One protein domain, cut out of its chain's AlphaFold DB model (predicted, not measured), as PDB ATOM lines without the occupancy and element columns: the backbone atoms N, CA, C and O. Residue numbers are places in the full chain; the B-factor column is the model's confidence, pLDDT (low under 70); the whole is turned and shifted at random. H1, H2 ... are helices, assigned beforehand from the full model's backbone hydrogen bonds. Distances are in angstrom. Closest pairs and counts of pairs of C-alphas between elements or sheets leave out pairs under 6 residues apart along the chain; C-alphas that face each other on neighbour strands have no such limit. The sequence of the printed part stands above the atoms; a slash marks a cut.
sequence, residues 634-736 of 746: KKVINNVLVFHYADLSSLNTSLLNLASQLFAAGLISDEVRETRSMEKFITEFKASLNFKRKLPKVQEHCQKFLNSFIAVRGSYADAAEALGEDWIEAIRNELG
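Overview. This is residues 634 to 736 of the 746 residues of an uncharacterized protein of Amphimedon queenslandica (UniProt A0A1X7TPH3). Four helices, H1, H5, H6 and H7, make a loose four-sided ring, in which H5 and H6 run side by side, as do H6 and H7, while H7 crosses H1 at a steep tilt. The short H2 follows H1 on one side, and the hairpin of H3 and H4 packs on one end, where H3 touches the first residues of H5 and the later part of H6. The printed part has 103 residues with seven named helices, H1 to H7 in that order, and no named strand; its class is all helix. It is compact, with a radius of gyration of the C-alphas of 12.8 A, and rounded, spanning 38 by 26 by 20 A.

Arrangement. H1, residues 634 to 643, touches H7, residues 715 to 735, at a steep tilt of 47 degrees, opposite ways; the closest C-alphas are those of Ile 637 and Trp 727, 6.2 A apart. H2, residues 645 to 650, meets H1 only through their link. H3, residues 655 to 664, and H4, residues 670 to 675, form a hairpin, and their closest C-alphas, of Ala 659 and Arg 673, are 5.1 A apart. The hub is H5, residues 678 to 690, which touches H1, H2, H3 and H6, residues 695 to 710, each only just, with 3 pairs of C-alphas within 8 A. H5 and H6 form a hairpin at a shallow tilt of 16 degrees, with the C-alphas of Leu 689 and Val 698 closest at 6.8 A. H6 touches H3 with residues 704 to 709 alone, and the closest C-alphas, of Gln 661 and Ser 708, are 5.0 A apart. H6 and H7 form a hairpin at a shallow tilt of 23 degrees, closest at the C-alphas of Ile 710 and Ala 717, 4.0 A apart. H5 and H7 are apart. Helix packing is mostly aligned, with 6 of 8 touching pairs at a shallow tilt. Every O i to N i+4 pair is within hydrogen-bond range in H1, H2, H3, H5 and H7; the count is 11 of 12 in H6 and 0 of 2 in H4, where 3 of 3 O i to N i+3 pairs are within range.

Along the chain. H1 begins at C-alpha 634, (-15.693, -8.411, 37.096), and is 14.4 A long; H2, H3 and H4 measure 8.7 A, 14.1 A and 9.3 A. H5 is 18.4 A long from C-alpha 678, (-1.263, -0.576, 47.679), and H6 is 22.5 A. H7, the longest at 29.3 A, ends at C-alpha 735, (-19.899, -5.660, 27.096).

Size, cuts and confidence. The C-alphas farthest apart, of Glu 674 and Gly 736, are 39.5 A apart. The printed part has no cut, and its six links between helices are tight. The mean pLDDT of the printed part is 89.6, and no printed residue is under 70.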
ATOM      1  N   LYS A 634     -16.854  -8.245  36.200       92.12
ATOM      2  CA  LYS A 634     -15.693  -8.411  37.096       92.12
ATOM      3  C   LYS A 634     -14.390  -8.670  36.343       92.12
ATOM      4  O   LYS A 634     -13.351  -8.206  36.799       92.12
ATOM      5  N   LYS A 635     -14.407  -9.437  35.248       90.50
ATOM      6  CA  LYS A 635     -13.195  -9.727  34.471       90.50
ATOM      7  C   LYS A 635     -12.633  -8.447  33.845       90.50
ATOM      8  O   LYS A 635     -11.449  -8.195  34.020       90.50
ATOM      9  N   VAL A 636     -13.475  -7.625  33.215       90.31
ATOM     10  CA  VAL A 636     -13.064  -6.336  32.626       90.31
ATOM     11  C   VAL A 636     -12.471  -5.409  33.696       90.31
ATOM     12  O   VAL A 636     -11.338  -4.956  33.555       90.31
ATOM     13  N   ILE A 637     -13.158  -5.242  34.834       92.69
ATOM     14  CA  ILE A 637     -12.671  -4.454  35.987       92.69
ATOM     15  C   ILE A 637     -11.294  -4.944  36.471       92.69
ATOM     16  O   ILE A 637     -10.398  -4.140  36.731       92.69
ATOM     17  N   ASN A 638     -11.108  -6.266  36.574       92.06
ATOM     18  CA  ASN A 638      -9.835  -6.870  36.971       92.06
ATOM     19  C   ASN A 638      -8.730  -6.701  35.915       92.06
ATOM     20  O   ASN A 638      -7.575  -6.573  36.307       92.06
ATOM     21  N   ASN A 639      -9.055  -6.706  34.616       89.44
ATOM     22  CA  ASN A 639      -8.087  -6.469  33.540       89.44
ATOM     23  C   ASN A 639      -7.537  -5.036  33.624       89.44
ATOM     24  O   ASN A 639      -6.324  -4.850  33.662       89.44
ATOM     25  N   VAL A 640      -8.422  -4.038  33.727       91.06
ATOM     26  CA  VAL A 640      -8.042  -2.616  33.835       91.06
ATOM     27  C   VAL A 640      -7.242  -2.351  35.121       91.06
ATOM     28  O   VAL A 640      -6.218  -1.677  35.080       91.06
ATOM     29  N   LEU A 641      -7.607  -2.977  36.248       90.19
ATOM     30  CA  LEU A 641      -6.806  -2.923  37.484       90.19
ATOM     31  C   LEU A 641      -5.430  -3.594  37.388       90.19
ATOM     32  O   LEU A 641      -4.575  -3.324  38.226       90.19
ATOM     33  N   VAL A 642      -5.228  -4.519  36.445       87.88
ATOM     34  CA  VAL A 642      -3.913  -5.123  36.179       87.88
ATOM     35  C   VAL A 642      -3.094  -4.239  35.236       87.88
ATOM     36  O   VAL A 642      -1.881  -4.172  35.401       87.88
ATOM     37  N   PHE A 643      -3.743  -3.523  34.314       87.44
ATOM     38  CA  PHE A 643      -3.106  -2.521  33.457       87.44
ATOM     39  C   PHE A 643      -2.549  -1.351  34.286       87.44
ATOM     40  O   PHE A 643      -1.340  -1.145  34.303       87.44
ATOM     41  N   HIS A 644      -3.392  -0.698  35.095       87.19
ATOM     42  CA  HIS A 644      -3.003   0.401  36.002       87.19
ATOM     43  C   HIS A 644      -2.197  -0.037  37.238       87.19
ATOM     44  O   HIS A 644      -1.902   0.777  38.111       87.19
ATOM     45  N   TYR A 645      -1.861  -1.325  37.382       87.81
ATOM     46  CA  TYR A 645      -1.290  -1.848  38.628       87.81
ATOM     47  C   TYR A 645       0.064  -1.219  38.981       87.81
ATOM     48  O   TYR A 645       0.327  -0.954  40.157       87.81
ATOM     49  N   ALA A 646       0.916  -0.983  37.980       82.69
ATOM     50  CA  ALA A 646       2.230  -0.378  38.179       82.69
ATOM     51  C   ALA A 646       2.105   1.090  38.614       82.69
ATOM     52  O   ALA A 646       2.709   1.489  39.610       82.69
ATOM     53  N   ASP A 647       1.265   1.860  37.924       87.25
ATOM     54  CA  ASP A 647       1.075   3.289  38.170       87.25
ATOM     55  C   ASP A 647       0.397   3.541  39.522       87.25
ATOM     56  O   ASP A 647       0.904   4.326  40.323       87.25
ATOM     57  N   LEU A 648      -0.655   2.781  39.856       87.44
ATOM     58  CA  LEU A 648      -1.270   2.803  41.188       87.44
ATOM     59  C   LEU A 648      -0.262   2.422  42.285       87.44
ATOM     60  O   LEU A 648      -0.243   3.047  43.341       87.44
ATOM     61  N   SER A 649       0.608   1.435  42.042       85.94
ATOM     62  CA  SER A 649       1.647   1.032  43.006       85.94
ATOM     63  C   SER A 649       2.793   2.043  43.134       85.94
ATOM     64  O   SER A 649       3.529   1.995  44.120       85.94
ATOM     65  N   SER A 650       2.942   2.974  42.185       85.50
ATOM     66  CA  SER A 650       3.906   4.081  42.277       85.50
ATOM     67  C   SER A 650       3.454   5.190  43.240       85.50
ATOM     68  O   SER A 650       4.287   5.932  43.766       85.50
ATOM     69  N   LEU A 651       2.147   5.274  43.527       85.31
ATOM     70  CA  LEU A 651       1.563   6.219  44.476       85.31
ATOM     71  C   LEU A 651       1.928   5.817  45.916       85.31
ATOM     72  O   LEU A 651       1.219   5.064  46.578       85.31
ATOM     73  N   ASN A 652       3.078   6.302  46.393       79.81
ATOM     74  CA  ASN A 652       3.637   5.952  47.705       79.81
ATOM     75  C   ASN A 652       3.454   7.035  48.790       79.81
ATOM     76  O   ASN A 652       3.531   6.743  49.985       79.81
ATOM     77  N   THR A 653       3.173   8.281  48.404       76.88
ATOM     78  CA  THR A 653       2.913   9.394  49.330       76.88
ATOM     79  C   THR A 653       1.523   9.258  49.951       76.88
ATOM     80  O   THR A 653       0.610   8.757  49.313       76.88
ATOM     81  N   SER A 654       1.309   9.686  51.197       83.50
ATOM     82  CA  SER A 654      -0.032   9.703  51.830       83.50
ATOM     83  C   SER A 654      -0.800   8.362  51.893       83.50
ATOM     84  O   SER A 654      -1.992   8.374  52.202       83.50
ATOM     85  N   LEU A 655      -0.154   7.202  51.695       88.12
ATOM     86  CA  LEU A 655      -0.807   5.877  51.717       88.12
ATOM     87  C   LEU A 655      -1.598   5.583  53.005       88.12
ATOM     88  O   LEU A 655      -2.591   4.862  52.959       88.12
ATOM     89  N   LEU A 656      -1.207   6.165  54.146       87.50
ATOM     90  CA  LEU A 656      -1.963   6.069  55.403       87.50
ATOM     91  C   LEU A 656      -3.333   6.766  55.317       87.50
ATOM     92  O   LEU A 656      -4.313   6.235  55.828       87.50
ATOM     93  N   ASN A 657      -3.425   7.905  54.623       87.81
ATOM     94  CA  ASN A 657      -4.694   8.602  54.409       87.81
ATOM     95  C   ASN A 657      -5.607   7.769  53.501       87.81
ATOM     96  O   ASN A 657      -6.786   7.607  53.808       87.81
ATOM     97  N   LEU A 658      -5.056   7.183  52.428       92.44
ATOM     98  CA  LEU A 658      -5.801   6.267  51.562       92.44
ATOM     99  C   LEU A 658      -6.305   5.042  52.339       92.44
ATOM    100  O   LEU A 658      -7.476   4.685  52.222       92.44
ATOM    101  N   ALA A 659      -5.456   4.440  53.177       91.19
ATOM    102  CA  ALA A 659      -5.835   3.328  54.045       91.19
ATOM    103  C   ALA A 659      -7.017   3.702  54.957       91.19
ATOM    104  O   ALA A 659      -7.975   2.941  55.079       91.19
ATOM    105  N   SER A 660      -6.986   4.894  55.564       91.44
ATOM    106  CA  SER A 660      -8.085   5.399  56.392       91.44
ATOM    107  C   SER A 660      -9.387   5.588  55.605       91.44
ATOM    108  O   SER A 660     -10.443   5.216  56.114       91.44
ATOM    109  N   GLN A 661      -9.332   6.102  54.369       94.50
ATOM    110  CA  GLN A 661     -10.521   6.265  53.519       94.50
ATOM    111  C   GLN A 661     -11.093   4.914  53.060       94.50
ATOM    112  O   GLN A 661     -12.288   4.669  53.216       94.50
ATOM    113  N   LEU A 662     -10.247   3.995  52.579       92.62
ATOM    114  CA  LEU A 662     -10.657   2.643  52.175       92.62
ATOM    115  C   LEU A 662     -11.261   1.843  53.340       92.62
ATOM    116  O   LEU A 662     -12.217   1.085  53.149       92.62
ATOM    117  N   PHE A 663     -10.726   2.017  54.552       93.25
ATOM    118  CA  PHE A 663     -11.265   1.414  55.770       93.25
ATOM    119  C   PHE A 663     -12.630   2.018  56.134       93.25
ATOM    120  O   PHE A 663     -13.590   1.280  56.346       93.25
ATOM    121  N   ALA A 664     -12.763   3.351  56.114       92.31
ATOM    122  CA  ALA A 664     -14.037   4.039  56.348       92.31
ATOM    123  C   ALA A 664     -15.115   3.681  55.302       92.31
ATOM    124  O   ALA A 664     -16.297   3.590  55.629       92.31
ATOM    125  N   ALA A 665     -14.712   3.410  54.056       88.69
ATOM    126  CA  ALA A 665     -15.585   2.925  52.987       88.69
ATOM    127  C   ALA A 665     -15.987   1.438  53.126       88.69
ATOM    128  O   ALA A 665     -16.844   0.962  52.371       88.69
ATOM    129  N   GLY A 666     -15.391   0.696  54.069       89.38
ATOM    130  CA  GLY A 666     -15.626  -0.735  54.278       89.38
ATOM    131  C   GLY A 666     -15.057  -1.623  53.166       89.38
ATOM    132  O   GLY A 666     -15.649  -2.655  52.841       89.38
ATOM    133  N   LEU A 667     -13.956  -1.196  52.537       90.62
ATOM    134  CA  LEU A 667     -13.296  -1.900  51.429       90.62
ATOM    135  C   LEU A 667     -12.080  -2.719  51.861       90.62
ATOM    136  O   LEU A 667     -11.770  -3.707  51.196       90.62
ATOM    137  N   ILE A 668     -11.422  -2.311  52.951       92.25
ATOM    138  CA  ILE A 668     -10.307  -3.034  53.569       92.25
ATOM    139  C   ILE A 668     -10.567  -3.307  55.054       92.25
ATOM    140  O   ILE A 668     -11.351  -2.602  55.697       92.25
ATOM    141  N   SER A 669      -9.905  -4.323  55.597       89.19
ATOM    142  CA  SER A 669      -9.944  -4.693  57.013       89.19
ATOM    143  C   SER A 669      -8.999  -3.845  57.879       89.19
ATOM    144  O   SER A 669      -8.116  -3.147  57.379       89.19
ATOM    145  N   ASP A 670      -9.185  -3.903  59.205       84.31
ATOM    146  CA  ASP A 670      -8.344  -3.189  60.184       84.31
ATOM    147  C   ASP A 670      -6.874  -3.649  60.104       84.31
ATOM    148  O   ASP A 670      -5.958  -2.832  60.064       84.31
ATOM    149  N   GLU A 671      -6.673  -4.963  59.950       85.38
ATOM    150  CA  GLU A 671      -5.372  -5.601  59.720       85.38
ATOM    151  C   GLU A 671      -4.696  -5.072  58.445       85.38
ATOM    152  O   GLU A 671      -3.525  -4.690  58.471       85.38
ATOM    153  N   VAL A 672      -5.436  -4.982  57.333       86.62
ATOM    154  CA  VAL A 672      -4.894  -4.485  56.061       86.62
ATOM    155  C   VAL A 672      -4.621  -2.980  56.098       86.62
ATOM    156  O   VAL A 672      -3.622  -2.554  55.510       86.62
ATOM    157  N   ARG A 673      -5.405  -2.171  56.830       87.69
ATOM    158  CA  ARG A 673      -5.150  -0.724  57.000       87.69
ATOM    159  C   ARG A 673      -3.728  -0.452  57.500       87.69
ATOM    160  O   ARG A 673      -3.040   0.406  56.945       87.69
ATOM    161  N   GLU A 674      -3.259  -1.207  58.493       83.50
ATOM    162  CA  GLU A 674      -1.918  -1.006  59.060       83.50
ATOM    163  C   GLU A 674      -0.771  -1.488  58.157       83.50
ATOM    164  O   GLU A 674       0.363  -1.051  58.345       83.50
ATOM    165  N   THR A 675      -1.041  -2.301  57.124       84.38
ATOM    166  CA  THR A 675       0.002  -2.739  56.169       84.38
ATOM    167  C   THR A 675       0.538  -1.616  55.281       84.38
ATOM    168  O   THR A 675       1.636  -1.750  54.742       84.38
ATOM    169  N   ARG A 676      -0.229  -0.525  55.107       85.62
ATOM    170  CA  ARG A 676       0.134   0.662  54.300       85.62
ATOM    171  C   ARG A 676       0.624   0.310  52.886       85.62
ATOM    172  O   ARG A 676       1.522   0.959  52.360       85.62
ATOM    173  N   SER A 677       0.037  -0.722  52.277       88.19
ATOM    174  CA  SER A 677       0.492  -1.308  51.014       88.19
ATOM    175  C   SER A 677      -0.609  -1.300  49.952       88.19
ATOM    176  O   SER A 677      -1.649  -1.943  50.117       88.19
ATOM    177  N   MET A 678      -0.345  -0.632  48.823       90.50
ATOM    178  CA  MET A 678      -1.263  -0.576  47.679       90.50
ATOM    179  C   MET A 678      -1.596  -1.976  47.128       90.50
ATOM    180  O   MET A 678      -2.754  -2.254  46.817       90.50
ATOM    181  N   GLU A 679      -0.621  -2.895  47.101       90.50
ATOM    182  CA  GLU A 679      -0.839  -4.307  46.750       90.50
ATOM    183  C   GLU A 679      -1.944  -4.927  47.615       90.50
ATOM    184  O   GLU A 679      -2.850  -5.582  47.091       90.50
ATOM    185  N   LYS A 680      -1.889  -4.731  48.939       90.88
ATOM    186  CA  LYS A 680      -2.866  -5.318  49.866       90.88
ATOM    187  C   LYS A 680      -4.237  -4.670  49.706       90.88
ATOM    188  O   LYS A 680      -5.229  -5.395  49.653       90.88
ATOM    189  N   PHE A 681      -4.293  -3.352  49.507       93.12
ATOM    190  CA  PHE A 681      -5.541  -2.627  49.236       93.12
ATOM    191  C   PHE A 681      -6.233  -3.130  47.958       93.12
ATOM    192  O   PHE A 681      -7.415  -3.476  47.981       93.12
ATOM    193  N   ILE A 682      -5.487  -3.247  46.855       92.31
ATOM    194  CA  ILE A 682      -5.987  -3.784  45.581       92.31
ATOM    195  C   ILE A 682      -6.358  -5.271  45.723       92.31
ATOM    196  O   ILE A 682      -7.364  -5.715  45.167       92.31
ATOM    197  N   THR A 683      -5.595  -6.054  46.490       91.75
ATOM    198  CA  THR A 683      -5.876  -7.481  46.722       91.75
ATOM    199  C   THR A 683      -7.182  -7.693  47.490       91.75
ATOM    200  O   THR A 683      -8.008  -8.507  47.067       91.75
ATOM    201  N   GLU A 684      -7.423  -6.946  48.570       92.88
ATOM    202  CA  GLU A 684      -8.659  -7.056  49.357       92.88
ATOM    203  C   GLU A 684      -9.868  -6.447  48.622       92.88
ATOM    204  O   GLU A 684     -10.961  -7.022  48.660       92.88
ATOM    205  N   PHE A 685      -9.676  -5.387  47.822       94.69
ATOM    206  CA  PHE A 685     -10.691  -4.909  46.875       94.69
ATOM    207  C   PHE A 685     -11.102  -6.006  45.877       94.69
ATOM    208  O   PHE A 685     -12.296  -6.253  45.691       94.69
ATOM    209  N   LYS A 686     -10.137  -6.702  45.258       92.81
ATOM    210  CA  LYS A 686     -10.396  -7.786  44.287       92.81
ATOM    211  C   LYS A 686     -11.043  -9.004  44.958       92.81
ATOM    212  O   LYS A 686     -11.973  -9.589  44.399       92.81
ATOM    213  N   ALA A 687     -10.625  -9.349  46.177       91.44
ATOM    214  CA  ALA A 687     -11.249 -10.403  46.975       91.44
ATOM    215  C   ALA A 687     -12.718 -10.077  47.303       91.44
ATOM    216  O   ALA A 687     -13.610 -10.878  47.019       91.44
ATOM    217  N   SER A 688     -12.997  -8.880  47.823       90.38
ATOM    218  CA  SER A 688     -14.353  -8.430  48.167       90.38
ATOM    219  C   SER A 688     -15.254  -8.216  46.935       90.38
ATOM    220  O   SER A 688     -16.457  -8.498  46.998       90.38
ATOM    221  N   LEU A 689     -14.688  -7.819  45.787       90.88
ATOM    222  CA  LEU A 689     -15.374  -7.729  44.491       90.88
ATOM    223  C   LEU A 689     -15.897  -9.097  44.011       90.88
ATOM    224  O   LEU A 689     -17.017  -9.187  43.496       90.88
ATOM    225  N   ASN A 690     -15.140 -10.182  44.216       89.12
ATOM    226  CA  ASN A 690     -15.547 -11.525  43.783       89.12
ATOM    227  C   ASN A 690     -16.891 -11.965  44.392       89.12
ATOM    228  O   ASN A 690     -17.701 -12.592  43.700       89.12
ATOM    229  N   PHE A 691     -17.186 -11.568  45.634       89.44
ATOM    230  CA  PHE A 691     -18.431 -11.915  46.328       89.44
ATOM    231  C   PHE A 691     -19.665 -11.112  45.875       89.44
ATOM    232  O   PHE A 691     -20.794 -11.496  46.195       89.44
ATOM    233  N   LYS A 692     -19.508 -10.027  45.104       89.81
ATOM    234  CA  LYS A 692     -20.641  -9.217  44.617       89.81
ATOM    235  C   LYS A 692     -21.420  -9.997  43.542       89.81
ATOM    236  O   LYS A 692     -20.857 -10.414  42.531       89.81
ATOM    237  N   ARG A 693     -22.725 -10.231  43.751       85.19
ATOM    238  CA  ARG A 693     -23.576 -11.081  42.872       85.19
ATOM    239  C   ARG A 693     -24.587 -10.325  41.994       85.19
ATOM    240  O   ARG A 693     -25.351 -10.960  41.278       85.19
ATOM    241  N   LYS A 694     -24.637  -8.991  42.065       89.00
ATOM    242  CA  LYS A 694     -25.546  -8.136  41.278       89.00
ATOM    243  C   LYS A 694     -24.766  -6.941  40.733       89.00
ATOM    244  O   LYS A 694     -23.948  -6.404  41.475       89.00
ATOM    245  N   LEU A 695     -25.057  -6.506  39.506       87.25
ATOM    246  CA  LEU A 695     -24.372  -5.383  38.849       87.25
ATOM    247  C   LEU A 695     -24.370  -4.083  39.697       87.25
ATOM    248  O   LEU A 695     -23.275  -3.579  39.935       87.25
ATOM    249  N   PRO A 696     -25.488  -3.632  40.310       89.31
ATOM    250  CA  PRO A 696     -25.462  -2.476  41.216       89.31
ATOM    251  C   PRO A 696     -24.517  -2.620  42.415       89.31
ATOM    252  O   PRO A 696     -23.942  -1.638  42.858       89.31
ATOM    253  N   LYS A 697     -24.287  -3.845  42.918       89.12
ATOM    254  CA  LYS A 697     -23.321  -4.105  44.005       89.12
ATOM    255  C   LYS A 697     -21.869  -4.220  43.527       89.12
ATOM    256  O   LYS A 697     -20.972  -4.303  44.362       89.12
ATOM    257  N   VAL A 698     -21.637  -4.277  42.216       91.38
ATOM    258  CA  VAL A 698     -20.311  -4.109  41.603       91.38
ATOM    259  C   VAL A 698     -20.046  -2.618  41.389       91.38
ATOM    260  O   VAL A 698     -19.013  -2.136  41.836       91.38
ATOM    261  N   GLN A 699     -21.017  -1.884  40.835       92.75
ATOM    262  CA  GLN A 699     -20.974  -0.422  40.679       92.75
ATOM    263  C   GLN A 699     -20.747   0.287  42.025       92.75
ATOM    264  O   GLN A 699     -19.766   1.003  42.168       92.75
ATOM    265  N   GLU A 700     -21.545  -0.018  43.056       92.06
ATOM    266  CA  GLU A 700     -21.374   0.490  44.434       92.06
ATOM    267  C   GLU A 700     -19.965   0.222  45.007       92.06
ATOM    268  O   GLU A 700     -19.433   1.022  45.775       92.06
ATOM    269  N   HIS A 701     -19.355  -0.914  44.652       94.06
ATOM    270  CA  HIS A 701     -18.036  -1.314  45.153       94.06
ATOM    271  C   HIS A 701     -16.910  -0.554  44.449       94.06
ATOM    272  O   HIS A 701     -16.030  -0.022  45.118       94.06
ATOM    273  N   CYS A 702     -16.980  -0.440  43.119       94.25
ATOM    274  CA  CYS A 702     -16.093   0.408  42.322       94.25
ATOM    275  C   CYS A 702     -16.197   1.882  42.739       94.25
ATOM    276  O   CYS A 702     -15.173   2.507  42.995       94.25
ATOM    277  N   GLN A 703     -17.415   2.406  42.909       94.31
ATOM    278  CA  GLN A 703     -17.659   3.787  43.331       94.31
ATOM    279  C   GLN A 703     -16.970   4.111  44.659       94.31
ATOM    280  O   GLN A 703     -16.256   5.100  44.772       94.31
ATOM    281  N   LYS A 704     -17.139   3.250  45.670       94.94
ATOM    282  CA  LYS A 704     -16.494   3.430  46.978       94.94
ATOM    283  C   LYS A 704     -14.967   3.446  46.874       94.94
ATOM    284  O   LYS A 704     -14.325   4.168  47.634       94.94
ATOM    285  N   PHE A 705     -14.390   2.671  45.954       95.12
ATOM    286  CA  PHE A 705     -12.943   2.617  45.744       95.12
ATOM    287  C   PHE A 705     -12.434   3.920  45.119       95.12
ATOM    288  O   PHE A 705     -11.556   4.550  45.702       95.12
ATOM    289  N   LEU A 706     -13.056   4.393  44.033       94.75
ATOM    290  CA  LEU A 706     -12.701   5.678  43.412       94.75
ATOM    291  C   LEU A 706     -12.890   6.850  44.386       94.75
ATOM    292  O   LEU A 706     -11.969   7.637  44.580       94.75
ATOM    293  N   ASN A 707     -14.018   6.911  45.101       94.00
ATOM    294  CA  ASN A 707     -14.270   7.955  46.099       94.00
ATOM    295  C   ASN A 707     -13.216   7.960  47.224       94.00
ATOM    296  O   ASN A 707     -12.864   9.028  47.721       94.00
ATOM    297  N   SER A 708     -12.685   6.792  47.611       94.56
ATOM    298  CA  SER A 708     -11.623   6.693  48.626       94.56
ATOM    299  C   SER A 708     -10.293   7.280  48.147       94.56
ATOM    300  O   SER A 708      -9.549   7.829  48.955       94.56
ATOM    301  N   PHE A 709     -10.005   7.191  46.846       92.94
ATOM    302  CA  PHE A 709      -8.838   7.808  46.214       92.94
ATOM    303  C   PHE A 709      -9.041   9.322  46.017       92.94
ATOM    304  O   PHE A 709      -8.200  10.113  46.442       92.94
ATOM    305  N   ILE A 710     -10.192   9.743  45.477       92.06
ATOM    306  CA  ILE A 710     -10.553  11.164  45.291       92.06
ATOM    307  C   ILE A 710     -10.489  11.929  46.626       92.06
ATOM    308  O   ILE A 710      -9.961  13.042  46.684       92.06
ATOM    309  N   ALA A 711     -10.926  11.310  47.728       91.50
ATOM    310  CA  ALA A 711     -10.862  11.888  49.072       91.50
ATOM    311  C   ALA A 711      -9.432  12.194  49.579       91.50
ATOM    312  O   ALA A 711      -9.282  13.010  50.490       91.50
ATOM    313  N   VAL A 712      -8.386  11.584  49.006       89.25
ATOM    314  CA  VAL A 712      -6.974  11.876  49.332       89.25
ATOM    315  C   VAL A 712      -6.445  13.098  48.565       89.25
ATOM    316  O   VAL A 712      -5.550  13.779  49.070       89.25
ATOM    317  N   ARG A 713      -7.061  13.433  47.418       85.62
ATOM    318  CA  ARG A 713      -6.711  14.539  46.501       85.62
ATOM    319  C   ARG A 713      -5.324  14.403  45.842       85.62
ATOM    320  O   ARG A 713      -4.539  13.507  46.155       85.62
ATOM    321  N   GLY A 714      -5.034  15.295  44.889       86.88
ATOM    322  CA  GLY A 714      -3.812  15.256  44.075       86.88
ATOM    323  C   GLY A 714      -3.757  14.006  43.196       86.88
ATOM    324  O   GLY A 714      -4.797  13.536  42.748       86.88
ATOM    325  N   SER A 715      -2.572  13.411  43.047       88.75
ATOM    326  CA  SER A 715      -2.324  12.249  42.176       88.75
ATOM    327  C   SER A 715      -3.206  11.021  42.433       88.75
ATOM    328  O   SER A 715      -3.348  10.181  41.550       88.75
ATOM    329  N   TYR A 716      -3.832  10.905  43.609       90.44
ATOM    330  CA  TYR A 716      -4.841   9.875  43.870       90.44
ATOM    331  C   TYR A 716      -6.185  10.170  43.202       90.44
ATOM    332  O   TYR A 716      -6.845   9.245  42.740       90.44
ATOM    333  N   ALA A 717      -6.589  11.437  43.136       89.38
ATOM    334  CA  ALA A 717      -7.793  11.857  42.435       89.38
ATOM    335  C   ALA A 717      -7.603  11.733  40.915       89.38
ATOM    336  O   ALA A 717      -8.437  11.115  40.261       89.38
ATOM    337  N   ASP A 718      -6.455  12.182  40.396       89.38
ATOM    338  CA  ASP A 718      -6.079  12.042  38.980       89.38
ATOM    339  C   ASP A 718      -6.072  10.555  38.545       89.38
ATOM    340  O   ASP A 718      -6.610  10.183  37.502       89.38
ATOM    341  N   ALA A 719      -5.526   9.665  39.386       90.00
ATOM    342  CA  ALA A 719      -5.530   8.220  39.139       90.00
ATOM    343  C   ALA A 719      -6.923   7.572  39.270       90.00
ATOM    344  O   ALA A 719      -7.182   6.547  38.641       90.00
ATOM    345  N   ALA A 720      -7.828   8.143  40.073       92.12
ATOM    346  CA  ALA A 720      -9.211   7.677  40.179       92.12
ATOM    347  C   ALA A 720     -10.072   8.117  38.986       92.12
ATOM    348  O   ALA A 720     -10.958   7.367  38.580       92.12
ATOM    349  N   GLU A 721      -9.797   9.293  38.418       91.06
ATOM    350  CA  GLU A 721     -10.404   9.766  37.174       91.06
ATOM    351  C   GLU A 721     -10.025   8.825  36.022       91.06
ATOM    352  O   GLU A 721     -10.903   8.156  35.476       91.06
ATOM    353  N   ALA A 722      -8.725   8.627  35.766       90.81
ATOM    354  CA  ALA A 722      -8.242   7.728  34.713       90.81
ATOM    355  C   ALA A 722      -8.725   6.269  34.874       90.81
ATOM    356  O   ALA A 722      -9.193   5.654  33.914       90.81
ATOM    357  N   LEU A 723      -8.670   5.706  36.090       93.25
ATOM    358  CA  LEU A 723      -9.161   4.347  36.362       93.25
ATOM    359  C   LEU A 723     -10.686   4.227  36.184       93.25
ATOM    360  O   LEU A 723     -11.183   3.175  35.777       93.25
ATOM    361  N   GLY A 724     -11.431   5.285  36.512       91.81
ATOM    362  CA  GLY A 724     -12.878   5.345  36.344       91.81
ATOM    363  C   GLY A 724     -13.291   5.436  34.877       91.81
ATOM    364  O   GLY A 724     -14.167   4.680  34.452       91.81
ATOM    365  N   GLU A 725     -12.643   6.306  34.097       92.69
ATOM    366  CA  GLU A 725     -12.889   6.440  32.658       92.69
ATOM    367  C   GLU A 725     -12.578   5.132  31.917       92.69
ATOM    368  O   GLU A 725     -13.450   4.621  31.209       92.69
ATOM    369  N   ASP A 726     -11.423   4.508  32.174       91.94
ATOM    370  CA  ASP A 726     -11.062   3.216  31.573       91.94
ATOM    371  C   ASP A 726     -12.023   2.083  31.976       91.94
ATOM    372  O   ASP A 726     -12.306   1.194  31.169       91.94
ATOM    373  N   TRP A 727     -12.577   2.087  33.197       94.00
ATOM    374  CA  TRP A 727     -13.634   1.136  33.573       94.00
ATOM    375  C   TRP A 727     -14.933   1.368  32.791       94.00
ATOM    376  O   TRP A 727     -15.556   0.392  32.362       94.00
ATOM    377  N   ILE A 728     -15.347   2.623  32.593       91.56
ATOM    378  CA  ILE A 728     -16.544   2.959  31.808       91.56
ATOM    379  C   ILE A 728     -16.334   2.573  30.340       91.56
ATOM    380  O   ILE A 728     -17.187   1.892  29.764       91.56
ATOM    381  N   GLU A 729     -15.206   2.962  29.739       90.00
ATOM    382  CA  GLU A 729     -14.911   2.668  28.338       90.00
ATOM    383  C   GLU A 729     -14.730   1.165  28.099       90.00
ATOM    384  O   GLU A 729     -15.388   0.615  27.214       90.00
ATOM    385  N   ALA A 730     -13.924   0.460  28.898       89.19
ATOM    386  CA  ALA A 730     -13.700  -0.970  28.691       89.19
ATOM    387  C   ALA A 730     -14.994  -1.790  28.843       89.19
ATOM    388  O   ALA A 730     -15.219  -2.728  28.080       89.19
ATOM    389  N   ILE A 731     -15.891  -1.431  29.773       89.44
ATOM    390  CA  ILE A 731     -17.184  -2.120  29.923       89.44
ATOM    391  C   ILE A 731     -18.139  -1.771  28.774       89.44
ATOM    392  O   ILE A 731     -18.801  -2.672  28.250       89.44
ATOM    393  N   ARG A 732     -18.171  -0.511  28.318       88.44
ATOM    394  CA  ARG A 732     -18.949  -0.110  27.134       88.44
ATOM    395  C   ARG A 732     -18.468  -0.850  25.878       88.44
ATOM    396  O   ARG A 732     -19.298  -1.388  25.147       88.44
ATOM    397  N   ASN A 733     -17.155  -0.940  25.672       83.94
ATOM    398  CA  ASN A 733     -16.529  -1.543  24.492       83.94
ATOM    399  C   ASN A 733     -16.563  -3.086  24.502       83.94
ATOM    400  O   ASN A 733     -16.876  -3.684  23.474       83.94
ATOM    401  N   GLU A 734     -16.280  -3.755  25.629       85.81
ATOM    402  CA  GLU A 734     -16.311  -5.230  25.709       85.81
ATOM    403  C   GLU A 734     -17.728  -5.804  25.903       85.81
ATOM    404  O   GLU A 734     -18.000  -6.919  25.448       85.81
ATOM    405  N   LEU A 735     -18.624  -5.099  26.611       85.62
ATOM    406  CA  LEU A 735     -19.899  -5.660  27.096       85.62
ATOM    407  C   LEU A 735     -21.157  -4.912  26.621       85.62
ATOM    408  O   LEU A 735     -22.258  -5.431  26.816       85.62
ATOM    409  N   GLY A 736     -21.022  -3.759  25.959       77.88
ATOM    410  CA  GLY A 736     -22.113  -3.113  25.216       77.88
ATOM    411  C   GLY A 736     -23.205  -2.453  26.065       77.88
ATOM    412  O   GLY A 736     -24.334  -2.316  25.591       77.88
TER     413      GLY A 736